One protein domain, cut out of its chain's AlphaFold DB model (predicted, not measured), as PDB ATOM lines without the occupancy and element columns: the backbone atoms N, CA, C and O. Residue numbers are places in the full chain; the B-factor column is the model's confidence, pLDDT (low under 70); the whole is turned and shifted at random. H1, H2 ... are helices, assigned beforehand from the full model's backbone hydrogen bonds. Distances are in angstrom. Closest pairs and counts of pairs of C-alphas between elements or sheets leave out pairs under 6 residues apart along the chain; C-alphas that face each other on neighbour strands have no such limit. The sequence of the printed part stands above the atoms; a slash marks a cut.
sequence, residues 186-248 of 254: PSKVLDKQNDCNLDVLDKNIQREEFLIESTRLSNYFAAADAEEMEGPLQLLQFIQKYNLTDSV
ATOM      1  N   PRO A 186     192.468 186.328 185.887       81.94
ATOM      2  CA  PRO A 186     192.105 187.354 184.906       81.94
ATOM      3  C   PRO A 186     190.815 187.040 184.145       81.94
ATOM      4  O   PRO A 186     189.965 187.908 183.996       81.94
ATOM      5  N   SER A 187     190.603 185.776 183.772       79.31
ATOM      6  CA  SER A 187     189.381 185.313 183.100       79.31
ATOM      7  C   SER A 187     188.110 185.397 183.956       79.31
ATOM      8  O   SER A 187     187.025 185.125 183.459       79.31
ATOM      9  N   LYS A 188     188.232 185.688 185.255       77.00
ATOM     10  CA  LYS A 188     187.125 185.880 186.198       77.00
ATOM     11  C   LYS A 188     186.938 187.359 186.552       77.00
ATOM     12  O   LYS A 188     185.805 187.807 186.670       77.00
ATOM     13  N   VAL A 189     188.028 188.121 186.672       77.50
ATOM     14  CA  VAL A 189     187.985 189.571 186.965       77.50
ATOM     15  C   VAL A 189     187.715 190.422 185.725       77.50
ATOM     16  O   VAL A 189     187.153 191.500 185.833       77.50
ATOM     17  N   LEU A 190     188.141 189.990 184.540       79.19
ATOM     18  CA  LEU A 190     188.018 190.785 183.312       79.19
ATOM     19  C   LEU A 190     186.835 190.348 182.438       79.19
ATOM     20  O   LEU A 190     186.598 190.950 181.387       79.19
ATOM     21  N   ASP A 191     186.088 189.329 182.872       75.31
ATOM     22  CA  ASP A 191     184.938 188.796 182.150       75.31
ATOM     23  C   ASP A 191     183.768 189.790 182.141       75.31
ATOM     24  O   ASP A 191     183.133 190.060 183.158       75.31
ATOM     25  N   LYS A 192     183.441 190.301 180.950       65.75
ATOM     26  CA  LYS A 192     182.329 191.238 180.738       65.75
ATOM     27  C   LYS A 192     180.954 190.590 180.919       65.75
ATOM     28  O   LYS A 192     179.970 191.312 181.070       65.75
ATOM     29  N   GLN A 193     180.871 189.261 180.862       65.94
ATOM     30  CA  GLN A 193     179.627 188.504 181.021       65.94
ATOM     31  C   GLN A 193     179.336 188.170 182.492       65.94
ATOM     32  O   GLN A 193     178.205 187.807 182.806       65.94
ATOM     33  N   ASN A 194     180.303 188.395 183.395       59.41
ATOM     34  CA  ASN A 194     180.173 188.234 184.845       59.41
ATOM     35  C   ASN A 194     179.642 186.851 185.278       59.41
ATOM     36  O   ASN A 194     178.929 186.755 186.279       59.41
ATOM     37  N   ASP A 195     180.035 185.759 184.609       59.12
ATOM     38  CA  ASP A 195     179.634 184.388 184.997       59.12
ATOM     39  C   ASP A 195     180.487 183.832 186.163       59.12
ATOM     40  O   ASP A 195     180.823 182.646 186.288       59.12
ATOM     41  N   CYS A 196     180.923 184.732 187.040       60.22
ATOM     42  CA  CYS A 196     181.585 184.381 188.277       60.22
ATOM     43  C   CYS A 196     180.522 183.911 189.262       60.22
ATOM     44  O   CYS A 196     179.710 184.701 189.737       60.22
ATOM     45  N   ASN A 197     180.541 182.625 189.614       61.22
ATOM     46  CA  ASN A 197     179.738 182.131 190.724       61.22
ATOM     47  C   ASN A 197     180.301 182.683 192.047       61.22
ATOM     48  O   ASN A 197     181.139 182.060 192.702       61.22
ATOM     49  N   LEU A 198     179.853 183.887 192.408       61.84
ATOM     50  CA  LEU A 198     180.291 184.604 193.603       61.84
ATOM     51  C   LEU A 198     179.789 183.936 194.899       61.84
ATOM     52  O   LEU A 198     180.316 184.246 195.959       61.84
ATOM     53  N   ASP A 199     178.833 182.995 194.842       61.16
ATOM     54  CA  ASP A 199     178.384 182.245 196.034       61.16
ATOM     55  C   ASP A 199     179.471 181.288 196.564       61.16
ATOM     56  O   ASP A 199     179.407 180.833 197.707       61.16
ATOM     57  N   VAL A 200     180.483 180.986 195.740       57.19
ATOM     58  CA  VAL A 200     181.661 180.176 196.102       57.19
ATOM     59  C   VAL A 200     182.777 181.037 196.715       57.19
ATOM     60  O   VAL A 200     183.754 180.501 197.241       57.19
ATOM     61  N   LEU A 201     182.656 182.366 196.658       60.31
ATOM     62  CA  LEU A 201     183.665 183.277 197.182       60.31
ATOM     63  C   LEU A 201     183.571 183.447 198.692       60.31
ATOM     64  O   LEU A 201     182.557 183.160 199.326       60.31
ATOM     65  N   ASP A 202     184.691 183.881 199.268       62.03
ATOM     66  CA  ASP A 202     184.798 184.201 200.683       62.03
ATOM     67  C   ASP A 202     183.628 185.116 201.084       62.03
ATOM     68  O   ASP A 202     183.370 186.115 200.416       62.03
ATOM     69  N   LYS A 203     182.917 184.785 202.173       64.88
ATOM     70  CA  LYS A 203     181.763 185.562 202.672       64.88
ATOM     71  C   LYS A 203     182.114 187.024 202.965       64.88
ATOM     72  O   LYS A 203     181.219 187.843 203.135       64.88
ATOM     73  N   ASN A 204     183.407 187.322 203.066       64.31
ATOM     74  CA  ASN A 204     183.939 188.660 203.265       64.31
ATOM     75  C   ASN A 204     183.980 189.505 201.976       64.31
ATOM     76  O   ASN A 204     184.214 190.706 202.064       64.31
ATOM     77  N   ILE A 205     183.769 188.916 200.795       69.25
ATOM     78  CA  ILE A 205     183.726 189.648 199.525       69.25
ATOM     79  C   ILE A 205     182.293 190.120 199.278       69.25
ATOM     80  O   ILE A 205     181.390 189.317 199.042       69.25
ATOM     81  N   GLN A 206     182.087 191.438 199.302       75.19
ATOM     82  CA  GLN A 206     180.811 192.042 198.927       75.19
ATOM     83  C   GLN A 206     180.621 191.949 197.408       75.19
ATOM     84  O   GLN A 206     181.434 192.460 196.634       75.19
ATOM     85  N   ARG A 207     179.547 191.278 196.973       76.50
ATOM     86  CA  ARG A 207     179.250 191.003 195.557       76.50
ATOM     87  C   ARG A 207     179.113 192.286 194.740       76.50
ATOM     88  O   ARG A 207     179.636 192.369 193.634       76.50
ATOM     89  N   GLU A 208     178.400 193.267 195.270       78.62
ATOM     90  CA  GLU A 208     178.094 194.514 194.577       78.62
ATOM     91  C   GLU A 208     179.366 195.343 194.345       78.62
ATOM     92  O   GLU A 208     179.592 195.812 193.230       78.62
ATOM     93  N   GLU A 209     180.231 195.452 195.358       79.19
ATOM     94  CA  GLU A 209     181.532 196.128 195.249       79.19
ATOM     95  C   GLU A 209     182.453 195.400 194.261       79.19
ATOM     96  O   GLU A 209     182.993 196.029 193.350       79.19
ATOM     97  N   PHE A 210     182.525 194.066 194.351       78.88
ATOM     98  CA  PHE A 210     183.304 193.237 193.426       78.88
ATOM     99  C   PHE A 210     182.931 193.499 191.961       78.88
ATOM    100  O   PHE A 210     183.809 193.639 191.109       78.88
ATOM    101  N   LEU A 211     181.633 193.573 191.645       79.31
ATOM    102  CA  LEU A 211     181.159 193.793 190.275       79.31
ATOM    103  C   LEU A 211     181.524 195.187 189.749       79.31
ATOM    104  O   LEU A 211     181.879 195.328 188.573       79.31
ATOM    105  N   ILE A 212     181.466 196.211 190.605       81.31
ATOM    106  CA  ILE A 212     181.870 197.580 190.257       81.31
ATOM    107  C   ILE A 212     183.373 197.623 189.957       81.31
ATOM    108  O   ILE A 212     183.789 198.152 188.923       81.31
ATOM    109  N   GLU A 213     184.182 197.032 190.833       81.81
ATOM    110  CA  GLU A 213     185.644 197.004 190.733       81.81
ATOM    111  C   GLU A 213     186.121 196.191 189.521       81.81
ATOM    112  O   GLU A 213     186.951 196.666 188.741       81.81
ATOM    113  N   SER A 214     185.516 195.021 189.297       81.94
ATOM    114  CA  SER A 214     185.704 194.166 188.117       81.94
ATOM    115  C   SER A 214     185.408 194.921 186.813       81.94
ATOM    116  O   SER A 214     186.247 194.995 185.911       81.94
ATOM    117  N   THR A 215     184.254 195.597 186.742       84.25
ATOM    118  CA  THR A 215     183.871 196.399 185.567       84.25
ATOM    119  C   THR A 215     184.869 197.528 185.315       84.25
ATOM    120  O   THR A 215     185.270 197.776 184.173       84.25
ATOM    121  N   ARG A 216     185.311 198.205 186.382       85.06
ATOM    122  CA  ARG A 216     186.320 199.267 186.303       85.06
ATOM    123  C   ARG A 216     187.631 198.726 185.733       85.06
ATOM    124  O   ARG A 216     188.161 199.323 184.796       85.06
ATOM    125  N   LEU A 217     188.117 197.590 186.237       85.75
ATOM    126  CA  LEU A 217     189.323 196.927 185.729       85.75
ATOM    127  C   LEU A 217     189.200 196.523 184.263       85.75
ATOM    128  O   LEU A 217     190.111 196.815 183.492       85.75
ATOM    129  N   SER A 218     188.084 195.909 183.865       85.94
ATOM    130  CA  SER A 218     187.853 195.483 182.477       85.94
ATOM    131  C   SER A 218     187.881 196.672 181.505       85.94
ATOM    132  O   SER A 218     188.478 196.590 180.428       85.94
ATOM    133  N   ASN A 219     187.327 197.821 181.907       87.69
ATOM    134  CA  ASN A 219     187.375 199.048 181.108       87.69
ATOM    135  C   ASN A 219     188.799 199.600 180.966       87.69
ATOM    136  O   ASN A 219     189.203 199.963 179.861       87.69
ATOM    137  N   TYR A 220     189.574 199.640 182.054       87.56
ATOM    138  CA  TYR A 220     190.978 200.064 181.996       87.56
ATOM    139  C   TYR A 220     191.828 199.114 181.159       87.56
ATOM    140  O   TYR A 220     192.656 199.572 180.377       87.56
ATOM    141  N   PHE A 221     191.612 197.808 181.296       87.44
ATOM    142  CA  PHE A 221     192.306 196.794 180.512       87.44
ATOM    143  C   PHE A 221     192.061 196.984 179.011       87.44
ATOM    144  O   PHE A 221     193.013 197.042 178.237       87.44
ATOM    145  N   ALA A 222     190.800 197.191 178.616       87.12
ATOM    146  CA  ALA A 222     190.438 197.472 177.228       87.12
ATOM    147  C   ALA A 222     191.020 198.803 176.715       87.12
ATOM    148  O   ALA A 222     191.442 198.885 175.566       87.12
ATOM    149  N   ALA A 223     191.057 199.844 177.553       87.19
ATOM    150  CA  ALA A 223     191.607 201.148 177.179       87.19
ATOM    151  C   ALA A 223     193.142 201.153 177.072       87.19
ATOM    152  O   ALA A 223     193.703 201.951 176.326       87.19
ATOM    153  N   ALA A 224     193.817 200.285 177.829       86.31
ATOM    154  CA  ALA A 224     195.270 200.166 177.830       86.31
ATOM    155  C   ALA A 224     195.823 199.360 176.643       86.31
ATOM    156  O   ALA A 224     197.044 199.290 176.518       86.31
ATOM    157  N   ASP A 225     194.952 198.752 175.824       82.44
ATOM    158  CA  ASP A 225     195.315 197.807 174.754       82.44
ATOM    159  C   ASP A 225     196.300 196.735 175.255       82.44
ATOM    160  O   ASP A 225     197.332 196.442 174.654       82.44
ATOM    161  N   ALA A 226     196.032 196.232 176.464       80.00
ATOM    162  CA  ALA A 226     196.930 195.324 177.156       80.00
ATOM    163  C   ALA A 226     196.796 193.892 176.621       80.00
ATOM    164  O   ALA A 226     195.702 193.425 176.304       80.00
ATOM    165  N   GLU A 227     197.925 193.184 176.568       81.56
ATOM    166  CA  GLU A 227     197.962 191.768 176.203       81.56
ATOM    167  C   GLU A 227     197.178 190.905 177.202       81.56
ATOM    168  O   GLU A 227     197.047 191.234 178.388       81.56
ATOM    169  N   GLU A 228     196.666 189.778 176.708       82.12
ATOM    170  CA  GLU A 228     195.925 188.809 177.508       82.12
ATOM    171  C   GLU A 228     196.784 188.302 178.675       82.12
ATOM    172  O   GLU A 228     197.957 187.958 178.523       82.12
ATOM    173  N   MET A 229     196.208 188.290 179.876       84.19
ATOM    174  CA  MET A 229     196.937 187.936 181.091       84.19
ATOM    175  C   MET A 229     196.734 186.463 181.434       84.19
ATOM    176  O   MET A 229     195.602 186.021 181.623       84.19
ATOM    177  N   GLU A 230     197.830 185.720 181.598       78.12
ATOM    178  CA  GLU A 230     197.763 184.281 181.896       78.12
ATOM    179  C   GLU A 230     197.358 183.973 183.346       78.12
ATOM    180  O   GLU A 230     196.792 182.914 183.619       78.12
ATOM    181  N   GLY A 231     197.629 184.871 184.298       76.88
ATOM    182  CA  GLY A 231     197.388 184.576 185.703       76.88
ATOM    183  C   GLY A 231     197.280 185.782 186.637       76.88
ATOM    184  O   GLY A 231     197.492 186.934 186.244       76.88
ATOM    185  N   PRO A 232     196.949 185.522 187.918       78.44
ATOM    186  CA  PRO A 232     196.752 186.556 188.935       78.44
ATOM    187  C   PRO A 232     197.943 187.504 189.110       78.44
ATOM    188  O   PRO A 232     197.759 188.672 189.432       78.44
ATOM    189  N   LEU A 233     199.172 187.024 188.893       78.69
ATOM    190  CA  LEU A 233     200.370 187.853 189.030       78.69
ATOM    191  C   LEU A 233     200.417 188.966 187.978       78.69
ATOM    192  O   LEU A 233     200.664 190.114 188.344       78.69
ATOM    193  N   GLN A 234     200.157 188.651 186.703       81.50
ATOM    194  CA  GLN A 234     200.103 189.672 185.655       81.50
ATOM    195  C   GLN A 234     198.992 190.690 185.940       81.50
ATOM    196  O   GLN A 234     199.207 191.888 185.766       81.50
ATOM    197  N   LEU A 235     197.846 190.238 186.467       82.38
ATOM    198  CA  LEU A 235     196.754 191.125 186.877       82.38
ATOM    199  C   LEU A 235     197.174 192.086 187.987       82.38
ATOM    200  O   LEU A 235     196.954 193.290 187.872       82.38
ATOM    201  N   LEU A 236     197.827 191.588 189.036       81.94
ATOM    202  CA  LEU A 236     198.323 192.432 190.125       81.94
ATOM    203  C   LEU A 236     199.398 193.417 189.642       81.94
ATOM    204  O   LEU A 236     199.397 194.576 190.054       81.94
ATOM    205  N   GLN A 237     200.278 192.993 188.732       83.12
ATOM    206  CA  GLN A 237     201.274 193.874 188.115       83.12
ATOM    207  C   GLN A 237     200.627 194.953 187.243       83.12
ATOM    208  O   GLN A 237     201.062 196.103 187.283       83.12
ATOM    209  N   PHE A 238     199.578 194.618 186.489       85.69
ATOM    210  CA  PHE A 238     198.791 195.584 185.725       85.69
ATOM    211  C   PHE A 238     198.143 196.612 186.659       85.69
ATOM    212  O   PHE A 238     198.320 197.815 186.477       85.69
ATOM    213  N   ILE A 239     197.470 196.144 187.712       83.75
ATOM    214  CA  ILE A 239     196.842 197.000 188.723       83.75
ATOM    215  C   ILE A 239     197.866 197.962 189.332       83.75
ATOM    216  O   ILE A 239     197.614 199.166 189.402       83.75
ATOM    217  N   GLN A 240     199.034 197.449 189.721       84.75
ATOM    218  CA  GLN A 240     200.118 198.254 190.276       84.75
ATOM    219  C   GLN A 240     200.653 199.270 189.258       84.75
ATOM    220  O   GLN A 240     200.817 200.441 189.591       84.75
ATOM    221  N   LYS A 241     200.899 198.848 188.011       87.00
ATOM    222  CA  LYS A 241     201.441 199.696 186.937       87.00
ATOM    223  C   LYS A 241     200.560 200.914 186.655       87.00
ATOM    224  O   LYS A 241     201.090 201.988 186.377       87.00
ATOM    225  N   TYR A 242     199.241 200.750 186.726       86.44
ATOM    226  CA  TYR A 242     198.272 201.813 186.447       86.44
ATOM    227  C   TYR A 242     197.694 202.467 187.716       86.44
ATOM    228  O   TYR A 242     196.761 203.259 187.609       86.44
ATOM    229  N   ASN A 243     198.246 202.175 188.903       82.81
ATOM    230  CA  ASN A 243     197.773 202.685 190.200       82.81
ATOM    231  C   ASN A 243     196.267 202.463 190.432       82.81
ATOM    232  O   ASN A 243     195.556 203.328 190.936       82.81
ATOM    233  N   LEU A 244     195.771 201.283 190.062       82.50
ATOM    234  CA  LEU A 244     194.358 200.908 190.145       82.50
ATOM    235  C   LEU A 244     194.017 200.242 191.486       82.50
ATOM    236  O   LEU A 244     193.214 199.311 191.520       82.50
ATOM    237  N   THR A 245     194.633 200.686 192.583       70.62
ATOM    238  CA  THR A 245     194.520 200.049 193.908       70.62
ATOM    239  C   THR A 245     193.086 199.977 194.417       70.62
ATOM    240  O   THR A 245     192.716 198.977 195.020       70.62
ATOM    241  N   ASP A 246     192.251 200.966 194.092       69.25
ATOM    242  CA  ASP A 246     190.832 200.970 194.488       69.25
ATOM    243  C   ASP A 246     189.946 200.145 193.536       69.25
ATOM    244  O   ASP A 246     188.726 200.229 193.596       69.25
ATOM    245  N   SER A 247     190.542 199.441 192.564       66.81
ATOM    246  CA  SER A 247     189.823 198.506 191.688       66.81
ATOM    247  C   SER A 247     190.064 197.058 192.102       66.81
ATOM    248  O   SER A 247     189.726 196.149 191.348       66.81
ATOM    249  N   VAL A 248     190.738 196.823 193.228       65.69
ATOM    250  CA  VAL A 248     191.042 195.470 193.674       65.69
ATOM    251  C   VAL A 248     189.817 194.915 194.402       65.69
ATOM    252  O   VAL A 248     189.462 195.492 195.423       65.69
TER     253      VAL A 248
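This is residues 186 to 248 of the 254 residues of the protein "(salmon louse) hypothetical protein" of Lepeophtheirus salmonis (UniProt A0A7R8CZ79). One long helix, H2, runs along much of the length of the domain, with the short H1 beside its middle and H3 set off to one side of its later half, so that the centres of the three make a loose triangle. Between H1 and H2 a long loop, residues 190 to 206, swings out past the first end of H2, where residues 200 to 205 stick out, and at the other end of the printed part residues 242 to 248 fold back from H3 toward H2. The printed part has 63 residues, with three named helices in the order H1, H2, H3 and no named strand; the class is all helix, though only 31 of the residues are in named elements, under half. The whole is compact, with a radius of gyration of the C-alphas of 11.4 A and spans of 31 by 21 by 19 A.

H1, residues 186 to 189, and H2, residues 207 to 223, only just touch, with 3 pairs of C-alphas within 8 A. Their closest C-alphas are those of Val 189 and Ser 214, 5.3 A apart, and H2 touches H1 with residues 214 to 218 alone. H1 and H3, residues 232 to 241, are close but not clearly touching; their closest C-alphas are those of Pro 186 and Pro 232, 6.2 A apart. H2 and H3 are near each other, with 8 pairs of C-alphas within 10 A and a closest approach of 8.1 A. In H2 and H3 every O i to N i+4 pair is within hydrogen-bond range. H1 is too short for such a pair, and its one O i to N i+3 pair is within range.

H1, Pro 186 to Val 189, begins with C-alpha 186 at (192.105, 187.354, 184.906) and measures 5.1 A from first to last C-alpha. H2, Arg 207 to Ala 223, is the longest helix by residues, with 17, and measures 24.4 A from C-alpha 207 at (179.250, 191.003, 195.557) to C-alpha 223. H3, Pro 232 to Lys 241, measures 14.1 A and ends with C-alpha 241 at (201.441, 199.696, 186.937).

The two C-alphas farthest apart are those of Lys 203 and Asp 225, 33.4 A. The printed part has no cut. The link from H1 to H2 has 17 residues and is long, and residues 200 to 205 in it stand free; the link from H2 to H3 has 8 residues and is short. The mean pLDDT of the printed part is 76.8, and the model's confidence is low, under 70, at residues 192 to 205 and 246 to 248.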